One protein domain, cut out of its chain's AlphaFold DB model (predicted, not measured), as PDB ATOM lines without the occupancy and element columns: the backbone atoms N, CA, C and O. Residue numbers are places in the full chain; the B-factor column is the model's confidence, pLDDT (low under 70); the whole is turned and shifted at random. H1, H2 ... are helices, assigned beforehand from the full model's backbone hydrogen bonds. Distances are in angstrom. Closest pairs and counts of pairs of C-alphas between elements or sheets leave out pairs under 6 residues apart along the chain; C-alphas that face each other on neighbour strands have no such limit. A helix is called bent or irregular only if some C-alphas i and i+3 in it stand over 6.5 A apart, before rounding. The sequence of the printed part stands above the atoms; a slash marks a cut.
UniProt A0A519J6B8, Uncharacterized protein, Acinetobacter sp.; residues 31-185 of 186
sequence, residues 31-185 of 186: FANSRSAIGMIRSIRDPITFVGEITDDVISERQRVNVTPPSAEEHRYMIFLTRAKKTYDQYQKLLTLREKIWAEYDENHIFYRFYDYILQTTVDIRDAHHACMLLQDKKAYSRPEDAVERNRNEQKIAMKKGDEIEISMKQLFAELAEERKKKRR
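What this domain is: This is residues 31 to 185 of the 186 residues of an uncharacterized protein of Acinetobacter sp. (UniProt A0A519J6B8). One long helix, H5, makes the spine of an elongated, loose helical body: H1 and H3 follow one another along one side of it, H4 folds back on its first part, and H6 folds back on its last part. H2 packs on H3 away from H5, and H7 runs near the beginning of H5, with residues 177 to 185 sticking out as a tail. The printed part has 155 residues with seven named helices, H1 to H7 in chain order, and no named strand; the class is all helix. The radius of gyration of the C-alphas is 18.8 A, and the spans are 68 by 35 by 28 A.

Where its parts are: H1, residues 31 to 45, begins with C-alpha 31 at (-25.124, 19.747, -3.998) and is 21.9 A long; it is only just irregular, with C-alphas 32 and 35 6.6 A apart. H2 is residues 56 to 65, 14.5 A, and H3 residues 72 to 86, 21.7 A. H4, residues 88 to 105, is 25.3 A long. H5, residues 110 to 137, runs 41.4 A from C-alpha 110 at (-28.294, 27.683, 4.603). H6 is residues 144 to 157, 20.4 A. H7, residues 164 to 182, measures 26.8 A and ends with C-alpha 182 at (-42.994, 19.982, -1.336).

How they stand to each other: H5 is the hub, touching four helices. H1, H3 and H5 form an up-and-down bundle, each running against the one before it. H1 touches residues 115 to 125 of H5 at a shallow tilt of 15 degrees, the closest C-alphas being those of Ile 41 and Ile 118, 6.6 A. H3 touches residues 126 to 136 of H5, closest at Glu 73 and Met 133, C-alphas 5.1 A apart. Residues 43 to 44 of H1 touch residues 80 to 84 of H3, with the C-alphas of Ile 44 and Arg 83 closest at 6.3 A. H4 and H5 are a hairpin at a steep tilt of 39 degrees, closest at the C-alphas of Arg 98 and Tyr 112, 5.4 A. H5 and H6 are another, at 40 degrees, closest at the C-alphas of Ala 128 and Asn 153, 4.8 A. H2 touches H3, the closest C-alphas, of Val 58 and Met 78, being 6.6 A apart; H2 and H5 are apart. H7 is close to H5 but not clearly touching, with the C-alphas of Ile 110 and Leu 172 closest at 7.4 A. Every O i to N i+4 pair is within hydrogen-bond range in H3, H4, H6 and H7; H1 has 9 of 11, H2 5 of 6 and H5 23 of 24.

The domain as a whole: The C-alphas farthest apart, of Ala 140 and Arg 185, are 68.5 A from each other. The printed part has no cut and no long link. The mean pLDDT of the printed part is 77.2, with values under 70 at residues 46 to 52, 137 to 142, 158 to 173 and 175 to 185.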
ATOM      1  N   PHE A  31     -24.922  21.133  -4.431       82.06
ATOM      2  CA  PHE A  31     -25.124  19.747  -3.998       82.06
ATOM      3  C   PHE A  31     -23.899  18.868  -4.272       82.06
ATOM      4  O   PHE A  31     -23.508  18.085  -3.404       82.06
ATOM      5  N   ALA A  32     -23.272  19.018  -5.440       85.19
ATOM      6  CA  ALA A  32     -22.096  18.245  -5.822       85.19
ATOM      7  C   ALA A  32     -20.907  18.502  -4.878       85.19
ATOM      8  O   ALA A  32     -20.235  17.563  -4.449       85.19
ATOM      9  N   ASN A  33     -20.684  19.761  -4.491       89.69
ATOM     10  CA  ASN A  33     -19.551  20.138  -3.646       89.69
ATOM     11  C   ASN A  33     -19.799  19.925  -2.151       89.69
ATOM     12  O   ASN A  33     -18.839  19.813  -1.392       89.69
ATOM     13  N   SER A  34     -21.054  19.824  -1.704       84.19
ATOM     14  CA  SER A  34     -21.379  19.650  -0.281       84.19
ATOM     15  C   SER A  34     -20.750  18.389   0.321       84.19
ATOM     16  O   SER A  34     -20.189  18.438   1.410       84.19
ATOM     17  N   ARG A  35     -20.772  17.261  -0.402       80.81
ATOM     18  CA  ARG A  35     -20.147  16.013   0.071       80.81
ATOM     19  C   ARG A  35     -18.619  16.098   0.095       80.81
ATOM     20  O   ARG A  35     -18.002  15.596   1.030       80.81
ATOM     21  N   SER A  36     -18.024  16.744  -0.909       84.56
ATOM     22  CA  SER A  36     -16.571  16.955  -0.971       84.56
ATOM     23  C   SER A  36     -16.088  17.848   0.175       84.56
ATOM     24  O   SER A  36     -15.100  17.530   0.831       84.56
ATOM     25  N   ALA A  37     -16.848  18.898   0.506       85.44
ATOM     26  CA  ALA A  37     -16.555  19.791   1.625       85.44
ATOM     27  C   ALA A  37     -16.483  19.055   2.973       85.44
ATOM     28  O   ALA A  37     -15.594  19.324   3.780       85.44
ATOM     29  N   ILE A  38     -17.360  18.068   3.189       80.62
ATOM     30  CA  ILE A  38     -17.305  17.192   4.371       80.62
ATOM     31  C   ILE A  38     -16.015  16.380   4.391       80.62
ATOM     32  O   ILE A  38     -15.351  16.297   5.421       80.62
ATOM     33  N   GLY A  39     -15.679  15.744   3.266       80.75
ATOM     34  CA  GLY A  39     -14.460  14.946   3.155       80.75
ATOM     35  C   GLY A  39     -13.216  15.784   3.444       80.75
ATOM     36  O   GLY A  39     -12.349  15.354   4.200       80.75
ATOM     37  N   MET A  40     -13.191  17.012   2.922       85.81
ATOM     38  CA  MET A  40     -12.141  17.992   3.166       85.81
ATOM     39  C   MET A  40     -11.982  18.287   4.659       85.81
ATOM     40  O   MET A  40     -10.901  18.091   5.213       85.81
ATOM     41  N   ILE A  41     -13.058  18.712   5.335       80.81
ATOM     42  CA  ILE A  41     -12.953  19.095   6.744       80.81
ATOM     43  C   ILE A  41     -12.657  17.899   7.649       80.81
ATOM     44  O   ILE A  41     -11.926  18.051   8.621       80.81
ATOM     45  N   ARG A  42     -13.160  16.702   7.316       78.50
ATOM     46  CA  ARG A  42     -12.808  15.463   8.024       78.50
ATOM     47  C   ARG A  42     -11.324  15.144   7.883       78.50
ATOM     48  O   ARG A  42     -10.677  14.933   8.893       78.50
ATOM     49  N   SER A  43     -10.766  15.226   6.676       79.19
ATOM     50  CA  SER A  43      -9.333  14.991   6.453       79.19
ATOM     51  C   SER A  43      -8.443  15.951   7.260       79.19
ATOM     52  O   SER A  43      -7.406  15.544   7.788       79.19
ATOM     53  N   ILE A  44      -8.869  17.211   7.391       78.00
ATOM     54  CA  ILE A  44      -8.157  18.241   8.158       78.00
ATOM     55  C   ILE A  44      -8.339  18.053   9.677       78.00
ATOM     56  O   ILE A  44      -7.392  18.266  10.426       78.00
ATOM     57  N   ARG A  45      -9.535  17.648  10.131       71.12
ATOM     58  CA  ARG A  45      -9.880  17.432  11.553       71.12
ATOM     59  C   ARG A  45      -9.453  16.081  12.114       71.12
ATOM     60  O   ARG A  45      -9.374  15.959  13.335       71.12
ATOM     61  N   ASP A  46      -9.270  15.066  11.271       61.94
ATOM     62  CA  ASP A  46      -8.862  13.737  11.718       61.94
ATOM     63  C   ASP A  46      -7.604  13.901  12.560       61.94
ATOM     64  O   ASP A  46      -6.651  14.518  12.065       61.94
ATOM     65  N   PRO A  47      -7.597  13.400  13.812       54.53
ATOM     66  CA  PRO A  47      -6.532  13.688  14.750       54.53
ATOM     67  C   PRO A  47      -5.214  13.434  14.048       54.53
ATOM     68  O   PRO A  47      -4.985  12.360  13.479       54.53
ATOM     69  N   ILE A  48      -4.373  14.462  14.036       53.53
ATOM     70  CA  ILE A  48      -2.998  14.324  13.600       53.53
ATOM     71  C   ILE A  48      -2.324  13.493  14.681       53.53
ATOM     72  O   ILE A  48      -1.721  13.993  15.631       53.53
ATOM     73  N   THR A  49      -2.512  12.183  14.585       49.44
ATOM     74  CA  THR A  49      -1.620  11.230  15.208       49.44
ATOM     75  C   THR A  49      -0.224  11.538  14.669       49.44
ATOM     76  O   THR A  49      -0.063  12.048  13.560       49.44
ATOM     77  N   PHE A  50       0.819  11.200  15.424       49.81
ATOM     78  CA  PHE A  50       2.204  11.250  14.928       49.81
ATOM     79  C   PHE A  50       2.448  10.333  13.705       49.81
ATOM     80  O   PHE A  50       3.576  10.173  13.259       49.81
ATOM     81  N   VAL A  51       1.394   9.701  13.183       51.78
ATOM     82  CA  VAL A  51       1.376   8.815  12.033       51.78
ATOM     83  C   VAL A  51       0.681   9.562  10.896       51.78
ATOM     84  O   VAL A  51      -0.532   9.487  10.708       51.78
ATOM     85  N   GLY A  52       1.460  10.340  10.155       58.78
ATOM     86  CA  GLY A  52       1.009  11.023   8.953       58.78
ATOM     87  C   GLY A  52       2.172  11.216   7.992       58.78
ATOM     88  O   GLY A  52       3.286  11.502   8.417       58.78
ATOM     89  N   GLU A  53       1.918  11.040   6.698       70.75
ATOM     90  CA  GLU A  53       2.910  11.349   5.670       70.75
ATOM     91  C   GLU A  53       3.124  12.863   5.609       70.75
ATOM     92  O   GLU A  53       2.171  13.617   5.390       70.75
ATOM     93  N   ILE A  54       4.373  13.289   5.785       78.56
ATOM     94  CA  ILE A  54       4.824  14.644   5.473       78.56
ATOM     95  C   ILE A  54       5.401  14.596   4.064       78.56
ATOM     96  O   ILE A  54       6.237  13.750   3.758       78.56
ATOM     97  N   THR A  55       4.933  15.485   3.202       80.50
ATOM     98  CA  THR A  55       5.404  15.581   1.821       80.50
ATOM     99  C   THR A  55       6.763  16.287   1.737       80.50
ATOM    100  O   THR A  55       7.073  17.167   2.546       80.50
ATOM    101  N   ASP A  56       7.581  15.910   0.748       80.00
ATOM    102  CA  ASP A  56       8.964  16.397   0.586       80.00
ATOM    103  C   ASP A  56       9.068  17.918   0.437       80.00
ATOM    104  O   ASP A  56      10.062  18.530   0.823       80.00
ATOM    105  N   ASP A  57       8.035  18.548  -0.106       82.00
ATOM    106  CA  ASP A  57       7.924  19.994  -0.244       82.00
ATOM    107  C   ASP A  57       7.813  20.705   1.113       82.00
ATOM    108  O   ASP A  57       8.512  21.692   1.328       82.00
ATOM    109  N   VAL A  58       7.021  20.180   2.052       82.38
ATOM    110  CA  VAL A  58       6.905  20.710   3.422       82.38
ATOM    111  C   VAL A  58       8.217  20.517   4.182       82.38
ATOM    112  O   VAL A  58       8.669  21.421   4.884       82.38
ATOM    113  N   ILE A  59       8.873  19.365   4.005       82.62
ATOM    114  CA  ILE A  59      10.210  19.113   4.563       82.62
ATOM    115  C   ILE A  59      11.218  20.120   3.996       82.62
ATOM    116  O   ILE A  59      11.967  20.729   4.757       82.62
ATOM    117  N   SER A  60      11.205  20.334   2.680       82.12
ATOM    118  CA  SER A  60      12.114  21.251   1.987       82.12
ATOM    119  C   SER A  60      11.898  22.707   2.403       82.12
ATOM    120  O   SER A  60      12.863  23.422   2.664       82.12
ATOM    121  N   GLU A  61      10.644  23.160   2.493       82.81
ATOM    122  CA  GLU A  61      10.294  24.501   2.979       82.81
ATOM    123  C   GLU A  61      10.800  24.716   4.405       82.81
ATOM    124  O   GLU A  61      11.404  25.744   4.707       82.81
ATOM    125  N   ARG A  62      10.634  23.710   5.263       81.75
ATOM    126  CA  ARG A  62      11.093  23.761   6.646       81.75
ATOM    127  C   ARG A  62      12.620  23.755   6.751       81.75
ATOM    128  O   ARG A  62      13.173  24.561   7.493       81.75
ATOM    129  N   GLN A  63      13.312  22.923   5.973       81.38
ATOM    130  CA  GLN A  63      14.781  22.869   5.923       81.38
ATOM    131  C   GLN A  63      15.426  24.176   5.441       81.38
ATOM    132  O   GLN A  63      16.538  24.491   5.859       81.38
ATOM    133  N   ARG A  64      14.735  24.966   4.605       80.62
ATOM    134  CA  ARG A  64      15.199  26.311   4.211       80.62
ATOM    135  C   ARG A  64      15.247  27.291   5.381       80.62
ATOM    136  O   ARG A  64      16.029  28.235   5.338       80.62
ATOM    137  N   VAL A  65      14.393  27.094   6.383       78.75
ATOM    138  CA  VAL A  65      14.235  28.006   7.523       78.75
ATOM    139  C   VAL A  65      14.968  27.484   8.760       78.75
ATOM    140  O   VAL A  65      15.520  28.276   9.519       78.75
ATOM    141  N   ASN A  66      15.004  26.165   8.966       76.44
ATOM    142  CA  ASN A  66      15.625  25.550  10.132       76.44
ATOM    143  C   ASN A  66      16.232  24.171   9.816       76.44
ATOM    144  O   ASN A  66      15.594  23.314   9.201       76.44
ATOM    145  N   VAL A  67      17.455  23.940  10.297       70.06
ATOM    146  CA  VAL A  67      18.248  22.714  10.081       70.06
ATOM    147  C   VAL A  67      18.169  21.719  11.247       70.06
ATOM    148  O   VAL A  67      18.583  20.573  11.093       70.06
ATOM    149  N   THR A  68      17.638  22.111  12.412       81.69
ATOM    150  CA  THR A  68      17.509  21.211  13.579       81.69
ATOM    151  C   THR A  68      16.421  20.159  13.362       81.69
ATOM    152  O   THR A  68      15.542  20.393  12.556       81.69
ATOM    153  N   PRO A  69      16.377  19.012  14.051       79.12
ATOM    154  CA  PRO A  69      15.223  18.109  13.960       79.12
ATOM    155  C   PRO A  69      13.919  18.794  14.419       79.12
ATOM    156  O   PRO A  69      13.978  19.608  15.346       79.12
ATOM    157  N   PRO A  70      12.755  18.496  13.806       81.38
ATOM    158  CA  PRO A  70      11.498  19.120  14.198       81.38
ATOM    159  C   PRO A  70      11.056  18.685  15.595       81.38
ATOM    160  O   PRO A  70      11.205  17.522  15.980       81.38
ATOM    161  N   SER A  71      10.481  19.621  16.350       81.62
ATOM    162  CA  SER A  71       9.849  19.301  17.633       81.62
ATOM    163  C   SER A  71       8.571  18.470  17.433       81.62
ATOM    164  O   SER A  71       8.032  18.375  16.332       81.62
ATOM    165  N   ALA A  72       8.052  17.859  18.502       80.25
ATOM    166  CA  ALA A  72       6.825  17.062  18.429       80.25
ATOM    167  C   ALA A  72       5.603  17.856  17.910       80.25
ATOM    168  O   ALA A  72       4.847  17.330  17.092       80.25
ATOM    169  N   GLU A  73       5.398  19.106  18.348       78.19
ATOM    170  CA  GLU A  73       4.295  19.937  17.837       78.19
ATOM    171  C   GLU A  73       4.599  20.510  16.451       78.19
ATOM    172  O   GLU A  73       3.692  20.599  15.625       78.19
ATOM    173  N   GLU A  74       5.862  20.827  16.148       81.88
ATOM    174  CA  GLU A  74       6.267  21.221  14.793       81.88
ATOM    175  C   GLU A  74       5.982  20.090  13.797       81.88
ATOM    176  O   GLU A  74       5.394  20.321  12.746       81.88
ATOM    177  N   HIS A  75       6.285  18.842  14.159       83.06
ATOM    178  CA  HIS A  75       5.976  17.669  13.346       83.06
ATOM    179  C   HIS A  75       4.465  17.515  13.103       83.06
ATOM    180  O   HIS A  75       4.035  17.276  11.974       83.06
ATOM    181  N   ARG A  76       3.632  17.718  14.133       80.81
ATOM    182  CA  ARG A  76       2.164  17.726  13.982       80.81
ATOM    183  C   ARG A  76       1.689  18.847  13.062       80.81
ATOM    184  O   ARG A  76       0.813  18.622  12.228       80.81
ATOM    185  N   TYR A  77       2.271  20.036  13.183       85.88
ATOM    186  CA  TYR A  77       1.956  21.156  12.303       85.88
ATOM    187  C   TYR A  77       2.387  20.889  10.854       85.88
ATOM    188  O   TYR A  77       1.635  21.173   9.929       85.88
ATOM    189  N   MET A  78       3.537  20.253  10.630       86.00
ATOM    190  CA  MET A  78       3.976  19.847   9.291       86.00
ATOM    191  C   MET A  78       3.011  18.839   8.651       86.00
ATOM    192  O   MET A  78       2.649  18.999   7.485       86.00
ATOM    193  N   ILE A  79       2.514  17.851   9.406       83.88
ATOM    194  CA  ILE A  79       1.472  16.934   8.907       83.88
ATOM    195  C   ILE A  79       0.190  17.708   8.557       83.88
ATOM    196  O   ILE A  79      -0.428  17.437   7.521       83.88
ATOM    197  N   PHE A  80      -0.205  18.689   9.382       85.69
ATOM    198  CA  PHE A  80      -1.345  19.561   9.081       85.69
ATOM    199  C   PHE A  80      -1.141  20.272   7.740       85.69
ATOM    200  O   PHE A  80      -2.026  20.223   6.884       85.69
ATOM    201  N   LEU A  81       0.027  20.888   7.531       87.00
ATOM    202  CA  LEU A  81       0.352  21.618   6.306       87.00
ATOM    203  C   LEU A  81       0.267  20.720   5.070       87.00
ATOM    204  O   LEU A  81      -0.344  21.114   4.077       87.00
ATOM    205  N   THR A  82       0.780  19.489   5.139       87.62
ATOM    206  CA  THR A  82       0.644  18.520   4.045       87.62
ATOM    207  C   THR A  82      -0.825  18.224   3.722       87.62
ATOM    208  O   THR A  82      -1.221  18.239   2.552       87.62
ATOM    209  N   ARG A  83      -1.674  17.984   4.729       84.31
ATOM    210  CA  ARG A  83      -3.109  17.720   4.508       84.31
ATOM    211  C   ARG A  83      -3.854  18.948   3.980       84.31
ATOM    212  O   ARG A  83      -4.675  18.822   3.069       84.31
ATOM    213  N   ALA A  84      -3.545  20.129   4.507       86.00
ATOM    214  CA  ALA A  84      -4.092  21.397   4.036       86.00
ATOM    215  C   ALA A  84      -3.719  21.646   2.565       86.00
ATOM    216  O   ALA A  84      -4.567  22.037   1.768       86.00
ATOM    217  N   LYS A  85      -2.482  21.325   2.169       87.06
ATOM    218  CA  LYS A  85      -2.025  21.442   0.780       87.06
ATOM    219  C   LYS A  85      -2.744  20.465  -0.151       87.06
ATOM    220  O   LYS A  85      -3.236  20.882  -1.195       87.06
ATOM    221  N   LYS A  86      -2.915  19.199   0.259       85.81
ATOM    222  CA  LYS A  86      -3.706  18.192  -0.488       85.81
ATOM    223  C   LYS A  86      -5.164  18.618  -0.709       85.81
ATOM    224  O   LYS A  86      -5.796  18.182  -1.666       85.81
ATOM    225  N   THR A  87      -5.706  19.453   0.175       87.75
ATOM    226  CA  THR A  87      -7.100  19.916   0.136       87.75
ATOM    227  C   THR A  87      -7.267  21.346  -0.386       87.75
ATOM    228  O   THR A  87      -8.397  21.826  -0.495       87.75
ATOM    229  N   TYR A  88      -6.177  22.017  -0.769       89.62
ATOM    230  CA  TYR A  88      -6.176  23.438  -1.116       89.62
ATOM    231  C   TYR A  88      -7.082  23.776  -2.308       89.62
ATOM    232  O   TYR A  88      -7.869  24.720  -2.242       89.62
ATOM    233  N   ASP A  89      -7.057  22.968  -3.368       91.00
ATOM    234  CA  ASP A  89      -7.924  23.183  -4.534       91.00
ATOM    235  C   ASP A  89      -9.408  23.079  -4.169       91.00
ATOM    236  O   ASP A  89     -10.245  23.826  -4.681       91.00
ATOM    237  N   GLN A  90      -9.752  22.160  -3.263       91.06
ATOM    238  CA  GLN A  90     -11.116  22.035  -2.767       91.06
ATOM    239  C   GLN A  90     -11.490  23.259  -1.926       91.06
ATOM    240  O   GLN A  90     -12.579  23.795  -2.110       91.06
ATOM    241  N   TYR A  91     -10.589  23.743  -1.070       92.56
ATOM    242  CA  TYR A  91     -10.792  24.965  -0.293       92.56
ATOM    243  C   TYR A  91     -11.081  26.174  -1.202       92.56
ATOM    244  O   TYR A  91     -12.078  26.867  -1.001       92.56
ATOM    245  N   GLN A  92     -10.291  26.380  -2.263       94.62
ATOM    246  CA  GLN A  92     -10.490  27.477  -3.224       94.62
ATOM    247  C   GLN A  92     -11.825  27.377  -3.976       94.62
ATOM    248  O   GLN A  92     -12.529  28.376  -4.166       94.62
ATOM    249  N   LYS A  93     -12.221  26.157  -4.362       94.00
ATOM    250  CA  LYS A  93     -13.536  25.904  -4.970       94.00
ATOM    251  C   LYS A  93     -14.674  26.263  -4.018       94.00
ATOM    252  O   LYS A  93     -15.632  26.901  -4.445       94.00
ATOM    253  N   LEU A  94     -14.571  25.889  -2.743       93.62
ATOM    254  CA  LEU A  94     -15.591  26.206  -1.740       93.62
ATOM    255  C   LEU A  94     -15.678  27.702  -1.454       93.62
ATOM    256  O   LEU A  94     -16.786  28.218  -1.338       93.62
ATOM    257  N   LEU A  95     -14.544  28.401  -1.407       94.94
ATOM    258  CA  LEU A  95     -14.504  29.853  -1.244       94.94
ATOM    259  C   LEU A  95     -15.235  30.548  -2.399       94.94
ATOM    260  O   LEU A  95     -16.141  31.344  -2.175       94.94
ATOM    261  N   THR A  96     -14.933  30.156  -3.638       95.75
ATOM    262  CA  THR A  96     -15.620  30.682  -4.828       95.75
ATOM    263  C   THR A  96     -17.118  30.361  -4.812       95.75
ATOM    264  O   THR A  96     -17.951  31.198  -5.156       95.75
ATOM    265  N   LEU A  97     -17.487  29.141  -4.414       94.56
ATOM    266  CA  LEU A  97     -18.881  28.710  -4.358       94.56
ATOM    267  C   LEU A  97     -19.673  29.447  -3.271       94.56
ATOM    268  O   LEU A  97     -20.824  29.809  -3.511       94.56
ATOM    269  N   ARG A  98     -19.057  29.718  -2.114       94.69
ATOM    270  CA  ARG A  98     -19.638  30.553  -1.057       94.69
ATOM    271  C   ARG A  98     -19.980  31.943  -1.595       94.69
ATOM    272  O   ARG A  98     -21.114  32.376  -1.418       94.69
ATOM    273  N   GLU A  99     -19.052  32.597  -2.299       95.00
ATOM    274  CA  GLU A  99     -19.293  33.918  -2.905       95.00
ATOM    275  C   GLU A  99     -20.445  33.895  -3.916       95.00
ATOM    276  O   GLU A  99     -21.318  34.762  -3.899       95.00
ATOM    277  N   LYS A 100     -20.513  32.859  -4.765       94.44
ATOM    278  CA  LYS A 100     -21.637  32.682  -5.700       94.44
ATOM    279  C   LYS A 100     -22.976  32.531  -4.971       94.44
ATOM    280  O   LYS A 100     -23.986  33.051  -5.439       94.44
ATOM    281  N   ILE A 101     -23.005  31.798  -3.855       92.25
ATOM    282  CA  ILE A 101     -24.225  31.637  -3.051       92.25
ATOM    283  C   ILE A 101     -24.621  32.963  -2.421       92.25
ATOM    284  O   ILE A 101     -25.795  33.305  -2.484       92.25
ATOM    285  N   TRP A 102     -23.667  33.698  -1.847       94.19
ATOM    286  CA  TRP A 102     -23.918  35.011  -1.258       94.19
ATOM    287  C   TRP A 102     -24.537  35.968  -2.276       94.19
ATOM    288  O   TRP A 102     -25.594  36.536  -2.026       94.19
ATOM    289  N   ALA A 103     -23.952  36.054  -3.471       92.38
ATOM    290  CA  ALA A 103     -24.452  36.923  -4.530       92.38
ATOM    291  C   ALA A 103     -25.881  36.573  -5.000       92.38
ATOM    292  O   ALA A 103     -26.631  37.460  -5.400       92.38
ATOM    293  N   GLU A 104     -26.273  35.293  -4.972       91.06
ATOM    294  CA  GLU A 104     -27.582  34.840  -5.476       91.06
ATOM    295  C   GLU A 104     -28.658  34.698  -4.380       91.06
ATOM    296  O   GLU A 104     -29.855  34.792  -4.675       91.06
ATOM    297  N   TYR A 105     -28.261  34.418  -3.137       86.19
ATOM    298  CA  TYR A 105     -29.154  34.014  -2.044       86.19
ATOM    299  C   TYR A 105     -28.900  34.724  -0.707       86.19
ATOM    300  O   TYR A 105     -29.660  34.462   0.227       86.19
ATOM    301  N   ASP A 106     -27.892  35.597  -0.623       86.88
ATOM    302  CA  ASP A 106     -27.460  36.313   0.585       86.88
ATOM    303  C   ASP A 106     -26.830  35.416   1.682       86.88
ATOM    304  O   ASP A 106     -26.816  34.181   1.603       86.88
ATOM    305  N   GLU A 107     -26.256  36.044   2.712       84.00
ATOM    306  CA  GLU A 107     -25.530  35.413   3.823       84.00
ATOM    307  C   GLU A 107     -26.417  34.511   4.696       84.00
ATOM    308  O   GLU A 107     -25.969  33.540   5.308       84.00
ATOM    309  N   ASN A 108     -27.723  34.775   4.705       79.50
ATOM    310  CA  ASN A 108     -28.685  34.012   5.492       79.50
ATOM    311  C   ASN A 108     -28.961  32.614   4.910       79.50
ATOM    312  O   ASN A 108     -29.492  31.729   5.602       79.50
ATOM    313  N   HIS A 109     -28.580  32.378   3.651       83.88
ATOM    314  CA  HIS A 109     -28.814  31.110   2.978       83.88
ATOM    315  C   HIS A 109     -28.085  29.954   3.671       83.88
ATOM    316  O   HIS A 109     -26.914  30.038   4.045       83.88
ATOM    317  N   ILE A 110     -28.774  28.823   3.814       81.31
ATOM    318  CA  ILE A 110     -28.294  27.683   4.603       81.31
ATOM    319  C   ILE A 110     -26.955  27.129   4.086       81.31
ATOM    320  O   ILE A 110     -26.074  26.770   4.863       81.31
ATOM    321  N   PHE A 111     -26.758  27.145   2.765       84.00
ATOM    322  CA  PHE A 111     -25.518  26.696   2.136       84.00
ATOM    323  C   PHE A 111     -24.381  27.713   2.206       84.00
ATOM    324  O   PHE A 111     -23.224  27.306   2.172       84.00
ATOM    325  N   TYR A 112     -24.695  29.009   2.313       88.38
ATOM    326  CA  TYR A 112     -23.669  30.017   2.565       88.38
ATOM    327  C   TYR A 112     -23.054  29.757   3.938       88.38
ATOM    328  O   TYR A 112     -21.866  29.466   4.028       88.38
ATOM    329  N   ARG A 113     -23.900  29.721   4.977       83.50
ATOM    330  CA  ARG A 113     -23.486  29.442   6.360       83.50
ATOM    331  C   ARG A 113     -22.748  28.115   6.484       83.50
ATOM    332  O   ARG A 113     -21.757  28.027   7.197       83.50
ATOM    333  N   PHE A 114     -23.202  27.093   5.763       83.81
ATOM    334  CA  PHE A 114     -22.543  25.793   5.736       83.81
ATOM    335  C   PHE A 114     -21.100  25.858   5.207       83.81
ATOM    336  O   PHE A 114     -20.184  25.355   5.861       83.81
ATOM    337  N   TYR A 115     -20.883  26.457   4.032       89.06
ATOM    338  CA  TYR A 115     -19.535  26.547   3.469       89.06
ATOM    339  C   TYR A 115     -18.652  27.521   4.232       89.06
ATOM    340  O   TYR A 115     -17.477  27.221   4.433       89.06
ATOM    341  N   ASP A 116     -19.211  28.635   4.690       89.12
ATOM    342  CA  ASP A 116     -18.487  29.605   5.499       89.12
ATOM    343  C   ASP A 116     -17.983  28.978   6.802       89.12
ATOM    344  O   ASP A 116     -16.798  29.052   7.115       89.12
ATOM    345  N   TYR A 117     -18.834  28.206   7.481       85.19
ATOM    346  CA  TYR A 117     -18.445  27.453   8.666       85.19
ATOM    347  C   TYR A 117     -17.309  26.449   8.387       85.19
ATOM    348  O   TYR A 117     -16.390  26.318   9.202       85.19
ATOM    349  N   ILE A 118     -17.329  25.743   7.246       85.56
ATOM    350  CA  ILE A 118     -16.233  24.833   6.864       85.56
ATOM    351  C   ILE A 118     -14.929  25.605   6.654       85.56
ATOM    352  O   ILE A 118     -13.898  25.204   7.192       85.56
ATOM    353  N   LEU A 119     -14.977  26.698   5.890       90.44
ATOM    354  CA  LEU A 119     -13.809  27.525   5.587       90.44
ATOM    355  C   LEU A 119     -13.215  28.119   6.869       90.44
ATOM    356  O   LEU A 119     -12.014  27.974   7.106       90.44
ATOM    357  N   GLN A 120     -14.056  28.697   7.730       87.94
ATOM    358  CA  GLN A 120     -13.643  29.267   9.010       87.94
ATOM    359  C   GLN A 120     -13.032  28.206   9.921       87.94
ATOM    360  O   GLN A 120     -11.954  28.402  10.473       87.94
ATOM    361  N   THR A 121     -13.659  27.033  10.011       84.31
ATOM    362  CA  THR A 121     -13.119  25.928  10.805       84.31
ATOM    363  C   THR A 121     -11.721  25.518  10.328       84.31
ATOM    364  O   THR A 121     -10.848  25.236  11.147       84.31
ATOM    365  N   THR A 122     -11.489  25.441   9.014       86.69
ATOM    366  CA  THR A 122     -10.165  25.101   8.473       86.69
ATOM    367  C   THR A 122      -9.100  26.108   8.917       86.69
ATOM    368  O   THR A 122      -7.995  25.701   9.283       86.69
ATOM    369  N   VAL A 123      -9.438  27.400   8.931       88.81
ATOM    370  CA  VAL A 123      -8.563  28.469   9.433       88.81
ATOM    371  C   VAL A 123      -8.332  28.329  10.939       88.81
ATOM    372  O   VAL A 123      -7.185  28.322  11.377       88.81
ATOM    373  N   ASP A 124      -9.391  28.115  11.720       85.81
ATOM    374  CA  ASP A 124      -9.302  27.980  13.177       85.81
ATOM    375  C   ASP A 124      -8.395  26.814  13.602       85.81
ATOM    376  O   ASP A 124      -7.633  26.931  14.564       85.81
ATOM    377  N   ILE A 125      -8.448  25.687  12.881       84.88
ATOM    378  CA  ILE A 125      -7.593  24.518  13.142       84.88
ATOM    379  C   ILE A 125      -6.133  24.825  12.798       84.88
ATOM    380  O   ILE A 125      -5.239  24.478  13.573       84.88
ATOM    381  N   ARG A 126      -5.877  25.491  11.662       87.12
ATOM    382  CA  ARG A 126      -4.522  25.930  11.287       87.12
ATOM    383  C   ARG A 126      -3.922  26.802  12.383       87.12
ATOM    384  O   ARG A 126      -2.795  26.562  12.811       87.12
ATOM    385  N   ASP A 127      -4.676  27.807  12.813       88.44
ATOM    386  CA  ASP A 127      -4.214  28.797  13.779       88.44
ATOM    387  C   ASP A 127      -3.982  28.151  15.150       88.44
ATOM    388  O   ASP A 127      -2.993  28.456  15.816       88.44
ATOM    389  N   ALA A 128      -4.818  27.179  15.534       86.06
ATOM    390  CA  ALA A 128      -4.616  26.383  16.739       86.06
ATOM    391  C   ALA A 128      -3.328  25.543  16.681       86.06
ATOM    392  O   ALA A 128      -2.561  25.548  17.645       86.06
ATOM    393  N   HIS A 129      -3.044  24.860  15.563       85.81
ATOM    394  CA  HIS A 129      -1.786  24.116  15.413       85.81
ATOM    395  C   HIS A 129      -0.563  25.036  15.465       85.81
ATOM    396  O   HIS A 129       0.412  24.722  16.149       85.81
ATOM    397  N   HIS A 130      -0.624  26.177  14.778       86.31
ATOM    398  CA  HIS A 130       0.455  27.159  14.777       86.31
ATOM    399  C   HIS A 130       0.705  27.727  16.186       86.31
ATOM    400  O   HIS A 130       1.851  27.820  16.624       86.31
ATOM    401  N   ALA A 131      -0.353  28.036  16.941       86.12
ATOM    402  CA  ALA A 131      -0.236  28.482  18.328       86.12
ATOM    403  C   ALA A 131       0.398  27.408  19.231       86.12
ATOM    404  O   ALA A 131       1.314  27.713  19.993       86.12
ATOM    405  N   CYS A 132      -0.023  26.142  19.116       84.19
ATOM    406  CA  CYS A 132       0.571  25.037  19.878       84.19
ATOM    407  C   CYS A 132       2.072  24.858  19.594       84.19
ATOM    408  O   CYS A 132       2.837  24.616  20.529       84.19
ATOM    409  N   MET A 133       2.493  25.018  18.335       84.06
ATOM    410  CA  MET A 133       3.905  25.003  17.938       84.06
ATOM    411  C   MET A 133       4.685  26.132  18.632       84.06
ATOM    412  O   MET A 133       5.660  25.861  19.330       84.06
ATOM    413  N   LEU A 134       4.218  27.382  18.536       82.94
ATOM    414  CA  LEU A 134       4.896  28.537  19.140       82.94
ATOM    415  C   LEU A 134       4.967  28.475  20.674       82.94
ATOM    416  O   LEU A 134       5.942  28.923  21.279       82.94
ATOM    417  N   LEU A 135       3.934  27.932  21.323       78.94
ATOM    418  CA  LEU A 135       3.892  27.777  22.779       78.94
ATOM    419  C   LEU A 135       4.840  26.673  23.277       78.94
ATOM    420  O   LEU A 135       5.261  26.712  24.433       78.94
ATOM    421  N   GLN A 136       5.219  25.704  22.434       71.06
ATOM    422  CA  GLN A 136       6.233  24.709  22.795       71.06
ATOM    423  C   GLN A 136       7.639  25.318  22.859       71.06
ATOM    424  O   GLN A 136       8.383  24.995  23.786       71.06
ATOM    425  N   ASP A 137       7.990  26.209  21.932       62.34
ATOM    426  CA  ASP A 137       9.323  26.830  21.882       62.34
ATOM    427  C   ASP A 137       9.596  27.739  23.095       62.34
ATOM    428  O   ASP A 137      10.743  27.964  23.479       62.34
ATOM    429  N   LYS A 138       8.538  28.193  23.781       60.31
ATOM    430  CA  LYS A 138       8.609  29.000  25.011       60.31
ATOM    431  C   LYS A 138       8.750  28.186  26.305       60.31
ATOM    432  O   LYS A 138       8.808  28.779  27.384       60.31
ATOM    433  N   LYS A 139       8.844  26.850  26.238       52.91
ATOM    434  CA  LYS A 139       8.902  25.945  27.412       52.91
ATOM    435  C   LYS A 139      10.034  26.217  28.409       52.91
ATOM    436  O   LYS A 139       9.987  25.676  29.508       52.91
ATOM    437  N   ALA A 140      11.015  27.055  28.080       51.16
ATOM    438  CA  ALA A 140      12.017  27.484  29.051       51.16
ATOM    439  C   ALA A 140      11.436  28.375  30.178       51.16
ATOM    440  O   ALA A 140      12.021  28.408  31.254       51.16
ATOM    441  N   TYR A 141      10.287  29.050  29.969       50.62
ATOM    442  CA  TYR A 141       9.685  29.993  30.936       50.62
ATOM    443  C   TYR A 141       8.149  30.124  30.803       50.62
ATOM    444  O   TYR A 141       7.618  31.234  30.759       50.62
ATOM    445  N   SER A 142       7.405  29.021  30.688       60.66
ATOM    446  CA  SER A 142       5.954  29.094  30.442       60.66
ATOM    447  C   SER A 142       5.177  29.580  31.670       60.66
ATOM    448  O   SER A 142       5.211  28.942  32.727       60.66
ATOM    449  N   ARG A 143       4.441  30.686  31.519       71.44
ATOM    450  CA  ARG A 143       3.477  31.165  32.521       71.44
ATOM    451  C   ARG A 143       2.291  30.188  32.586       71.44
ATOM    452  O   ARG A 143       2.005  29.526  31.589       71.44
ATOM    453  N   PRO A 144       1.543  30.107  33.704       75.31
ATOM    454  CA  PRO A 144       0.333  29.277  33.785       75.31
ATOM    455  C   PRO A 144      -0.682  29.557  32.661       75.31
ATOM    456  O   PRO A 144      -1.379  28.655  32.205       75.31
ATOM    457  N   GLU A 145      -0.721  30.802  32.183       79.62
ATOM    458  CA  GLU A 145      -1.552  31.276  31.072       79.62
ATOM    459  C   GLU A 145      -1.250  30.543  29.751       79.62
ATOM    460  O   GLU A 145      -2.180  30.126  29.059       79.62
ATOM    461  N   ASP A 146       0.029  30.282  29.454       78.38
ATOM    462  CA  ASP A 146       0.463  29.591  28.230       78.38
ATOM    463  C   ASP A 146      -0.039  28.135  28.199       78.38
ATOM    464  O   ASP A 146      -0.395  27.597  27.149       78.38
ATOM    465  N   ALA A 147      -0.103  27.483  29.366       74.50
ATOM    466  CA  ALA A 147      -0.613  26.119  29.495       74.50
ATOM    467  C   ALA A 147      -2.133  26.048  29.269       74.50
ATOM    468  O   ALA A 147      -2.627  25.106  28.642       74.50
ATOM    469  N   VAL A 148      -2.877  27.053  29.744       81.69
ATOM    470  CA  VAL A 148      -4.326  27.169  29.517       81.69
ATOM    471  C   VAL A 148      -4.621  27.435  28.041       81.69
ATOM    472  O   VAL A 148      -5.496  26.785  27.462       81.69
ATOM    473  N   GLU A 149      -3.877  28.344  27.412       83.38
ATOM    474  CA  GLU A 149      -4.024  28.651  25.989       83.38
ATOM    475  C   GLU A 149      -3.719  27.431  25.112       83.38
ATOM    476  O   GLU A 149      -4.495  27.095  24.212       83.38
ATOM    477  N   ARG A 150      -2.638  26.711  25.423       80.50
ATOM    478  CA  ARG A 150      -2.292  25.457  24.753       80.50
ATOM    479  C   ARG A 150      -3.418  24.432  24.858       80.50
ATOM    480  O   ARG A 150      -3.834  23.907  23.833       80.50
ATOM    481  N   ASN A 151      -3.953  24.186  26.056       80.31
ATOM    482  CA  ASN A 151      -5.061  23.243  26.252       80.31
ATOM    483  C   ASN A 151      -6.299  23.656  25.435       80.31
ATOM    484  O   ASN A 151      -6.914  22.833  24.763       80.31
ATOM    485  N   ARG A 152      -6.630  24.953  25.396       83.44
ATOM    486  CA  ARG A 152      -7.738  25.463  24.573       83.44
ATOM    487  C   ARG A 152      -7.522  25.205  23.078       83.44
ATOM    488  O   ARG A 152      -8.471  24.847  22.385       83.44
ATOM    489  N   ASN A 153      -6.307  25.392  22.566       83.56
ATOM    490  CA  ASN A 153      -5.987  25.129  21.161       83.56
ATOM    491  C   ASN A 153      -5.933  23.625  20.858       83.56
ATOM    492  O   ASN A 153      -6.481  23.190  19.847       83.56
ATOM    493  N   GLU A 154      -5.396  22.811  21.767       79.88
ATOM    494  CA  GLU A 154      -5.464  21.350  21.688       79.88
ATOM    495  C   GLU A 154      -6.918  20.858  21.662       79.88
ATOM    496  O   GLU A 154      -7.218  19.943  20.907       79.88
ATOM    497  N   GLN A 155      -7.846  21.499  22.381       78.00
ATOM    498  CA  GLN A 155      -9.285  21.203  22.299       78.00
ATOM    499  C   GLN A 155      -9.936  21.624  20.975       78.00
ATOM    500  O   GLN A 155     -10.908  20.997  20.563       78.00
ATOM    501  N   LYS A 156      -9.442  22.677  20.309       76.81
ATOM    502  CA  LYS A 156      -9.912  23.068  18.965       76.81
ATOM    503  C   LYS A 156      -9.432  22.090  17.890       76.81
ATOM    504  O   LYS A 156     -10.159  21.830  16.936       76.81
ATOM    505  N   ILE A 157      -8.208  21.583  18.049       75.56
ATOM    506  CA  ILE A 157      -7.595  20.571  17.178       75.56
ATOM    507  C   ILE A 157      -8.252  19.210  17.413       75.56
ATOM    508  O   ILE A 157      -8.604  18.506  16.468       75.56
ATOM    509  N   ALA A 158      -8.399  18.826  18.681       69.38
ATOM    510  CA  ALA A 158      -9.037  17.587  19.070       69.38
ATOM    511  C   ALA A 158     -10.498  17.613  18.627       69.38
ATOM    512  O   ALA A 158     -11.217  18.593  18.811       69.38
ATOM    513  N   MET A 159     -10.957  16.505  18.050       63.09
ATOM    514  CA  MET A 159     -12.362  16.354  17.699       63.09
ATOM    515  C   MET A 159     -13.251  16.683  18.910       63.09
ATOM    516  O   MET A 159     -13.301  15.915  19.873       63.09
ATOM    517  N   LYS A 160     -14.099  17.712  18.799       54.19
ATOM    518  CA  LYS A 160     -15.458  17.576  19.331       54.19
ATOM    519  C   LYS A 160     -16.085  16.425  18.547       54.19
ATOM    520  O   LYS A 160     -16.381  16.576  17.361       54.19
ATOM    521  N   LYS A 161     -16.151  15.246  19.171       45.88
ATOM    522  CA  LYS A 161     -16.744  14.028  18.605       45.88
ATOM    523  C   LYS A 161     -18.030  14.375  17.850       45.88
ATOM    524  O   LYS A 161     -18.938  14.922  18.454       45.88
ATOM    525  N   GLY A 162     -18.069  14.053  16.559       50.09
ATOM    526  CA  GLY A 162     -19.271  13.681  15.802       50.09
ATOM    527  C   GLY A 162     -20.404  14.689  15.589       50.09
ATOM    528  O   GLY A 162     -21.081  14.572  14.577       50.09
ATOM    529  N   ASP A 163     -20.632  15.671  16.452       54.12
ATOM    530  CA  ASP A 163     -22.005  16.148  16.603       54.12
ATOM    531  C   ASP A 163     -22.296  17.433  15.830       54.12
ATOM    532  O   ASP A 163     -23.103  17.407  14.916       54.12
ATOM    533  N   GLU A 164     -21.625  18.557  16.062       56.12
ATOM    534  CA  GLU A 164     -22.145  19.836  15.534       56.12
ATOM    535  C   GLU A 164     -22.138  19.943  13.994       56.12
ATOM    536  O   GLU A 164     -23.144  20.350  13.417       56.12
ATOM    537  N   ILE A 165     -21.068  19.523  13.299       59.12
ATOM    538  CA  ILE A 165     -21.036  19.559  11.820       59.12
ATOM    539  C   ILE A 165     -21.984  18.524  11.243       59.12
ATOM    540  O   ILE A 165     -22.798  18.839  10.383       59.12
ATOM    541  N   GLU A 166     -21.862  17.273  11.679       61.31
ATOM    542  CA  GLU A 166     -22.598  16.177  11.063       61.31
ATOM    543  C   GLU A 166     -24.095  16.254  11.384       61.31
ATOM    544  O   GLU A 166     -24.903  15.946  10.511       61.31
ATOM    545  N   ILE A 167     -24.474  16.718  12.582       65.50
ATOM    546  CA  ILE A 167     -25.867  17.001  12.958       65.50
ATOM    547  C   ILE A 167     -26.396  18.183  12.157       65.50
ATOM    548  O   ILE A 167     -27.423  18.019  11.499       65.50
ATOM    549  N   SER A 168     -25.690  19.323  12.134       61.72
ATOM    550  CA  SER A 168     -26.125  20.490  11.349       61.72
ATOM    551  C   SER A 168     -26.302  20.116   9.880       61.72
ATOM    552  O   SER A 168     -27.259  20.528   9.239       61.72
ATOM    553  N   MET A 169     -25.431  19.256   9.354       67.19
ATOM    554  CA  MET A 169     -25.504  18.762   7.984       67.19
ATOM    555  C   MET A 169     -26.604  17.741   7.726       67.19
ATOM    556  O   MET A 169     -27.239  17.789   6.673       67.19
ATOM    557  N   LYS A 170     -26.837  16.801   8.647       68.19
ATOM    558  CA  LYS A 170     -27.966  15.866   8.559       68.19
ATOM    559  C   LYS A 170     -29.283  16.635   8.586       68.19
ATOM    560  O   LYS A 170     -30.163  16.314   7.793       68.19
ATOM    561  N   GLN A 171     -29.385  17.669   9.421       67.88
ATOM    562  CA  GLN A 171     -30.525  18.586   9.456       67.88
ATOM    563  C   GLN A 171     -30.664  19.346   8.133       67.88
ATOM    564  O   GLN A 171     -31.702  19.240   7.493       67.88
ATOM    565  N   LEU A 172     -29.593  19.980   7.649       66.69
ATOM    566  CA  LEU A 172     -29.526  20.645   6.340       66.69
ATOM    567  C   LEU A 172     -30.014  19.740   5.198       66.69
ATOM    568  O   LEU A 172     -30.898  20.111   4.430       66.69
ATOM    569  N   PHE A 173     -29.467  18.527   5.078       68.69
ATOM    570  CA  PHE A 173     -29.863  17.583   4.030       68.69
ATOM    571  C   PHE A 173     -31.293  17.068   4.200       68.69
ATOM    572  O   PHE A 173     -31.965  16.838   3.193       68.69
ATOM    573  N   ALA A 174     -31.770  16.902   5.435       70.31
ATOM    574  CA  ALA A 174     -33.154  16.536   5.710       70.31
ATOM    575  C   ALA A 174     -34.122  17.662   5.307       70.31
ATOM    576  O   ALA A 174     -35.084  17.401   4.587       70.31
ATOM    577  N   GLU A 175     -33.829  18.912   5.668       65.12
ATOM    578  CA  GLU A 175     -34.603  20.093   5.264       65.12
ATOM    579  C   GLU A 175     -34.663  20.222   3.733       65.12
ATOM    580  O   GLU A 175     -35.736  20.389   3.150       65.12
ATOM    581  N   LEU A 176     -33.533  20.015   3.055       61.22
ATOM    582  CA  LEU A 176     -33.448  20.024   1.592       61.22
ATOM    583  C   LEU A 176     -34.223  18.875   0.931       61.22
ATOM    584  O   LEU A 176     -34.786  19.041  -0.156       61.22
ATOM    585  N   ALA A 177     -34.248  17.694   1.553       63.09
ATOM    586  CA  ALA A 177     -35.038  16.565   1.075       63.09
ATOM    587  C   ALA A 177     -36.545  16.848   1.191       63.09
ATOM    588  O   ALA A 177     -37.305  16.513   0.276       63.09
ATOM    589  N   GLU A 178     -36.973  17.516   2.261       67.88
ATOM    590  CA  GLU A 178     -38.364  17.929   2.456       67.88
ATOM    591  C   GLU A 178     -38.788  19.053   1.496       67.88
ATOM    592  O   GLU A 178     -39.874  18.987   0.910       67.88
ATOM    593  N   GLU A 179     -37.920  20.029   1.210       56.50
ATOM    594  CA  GLU A 179     -38.185  21.033   0.170       56.50
ATOM    595  C   GLU A 179     -38.389  20.406  -1.222       56.50
ATOM    596  O   GLU A 179     -39.262  20.836  -1.987       56.50
ATOM    597  N   ARG A 180     -37.623  19.358  -1.559       57.56
ATOM    598  CA  ARG A 180     -37.791  18.611  -2.819       57.56
ATOM    599  C   ARG A 180     -39.132  17.877  -2.888       57.56
ATOM    600  O   ARG A 180     -39.707  17.792  -3.971       57.56
ATOM    601  N   LYS A 181     -39.642  17.363  -1.763       59.31
ATOM    602  CA  LYS A 181     -40.966  16.717  -1.701       59.31
ATOM    603  C   LYS A 181     -42.098  17.733  -1.848       59.31
ATOM    604  O   LYS A 181     -43.042  17.463  -2.586       59.31
ATOM    605  N   LYS A 182     -41.992  18.906  -1.212       53.72
ATOM    606  CA  LYS A 182     -42.994  19.982  -1.336       53.72
ATOM    607  C   LYS A 182     -43.113  20.512  -2.768       53.72
ATOM    608  O   LYS A 182     -44.226  20.677  -3.249       53.72
ATOM    609  N   LYS A 183     -41.996  20.692  -3.482       47.09
ATOM    610  CA  LYS A 183     -42.002  21.139  -4.892       47.09
ATOM    611  C   LYS A 183     -42.534  20.114  -5.899       47.09
ATOM    612  O   LYS A 183     -42.824  20.500  -7.019       47.09
ATOM    613  N   ARG A 184     -42.648  18.832  -5.533       49.44
ATOM    614  CA  ARG A 184     -43.245  17.778  -6.381       49.44
ATOM    615  C   ARG A 184     -44.760  17.618  -6.188       49.44
ATOM    616  O   ARG A 184     -45.359  16.802  -6.874       49.44
ATOM    617  N   ARG A 185     -45.354  18.322  -5.217       42.41
ATOM    618  CA  ARG A 185     -46.790  18.255  -4.882       42.41
ATOM    619  C   ARG A 185     -47.603  19.438  -5.438       42.41
ATOM    620  O   ARG A 185     -48.746  19.611  -5.031       42.41
TER     621      ARG A 185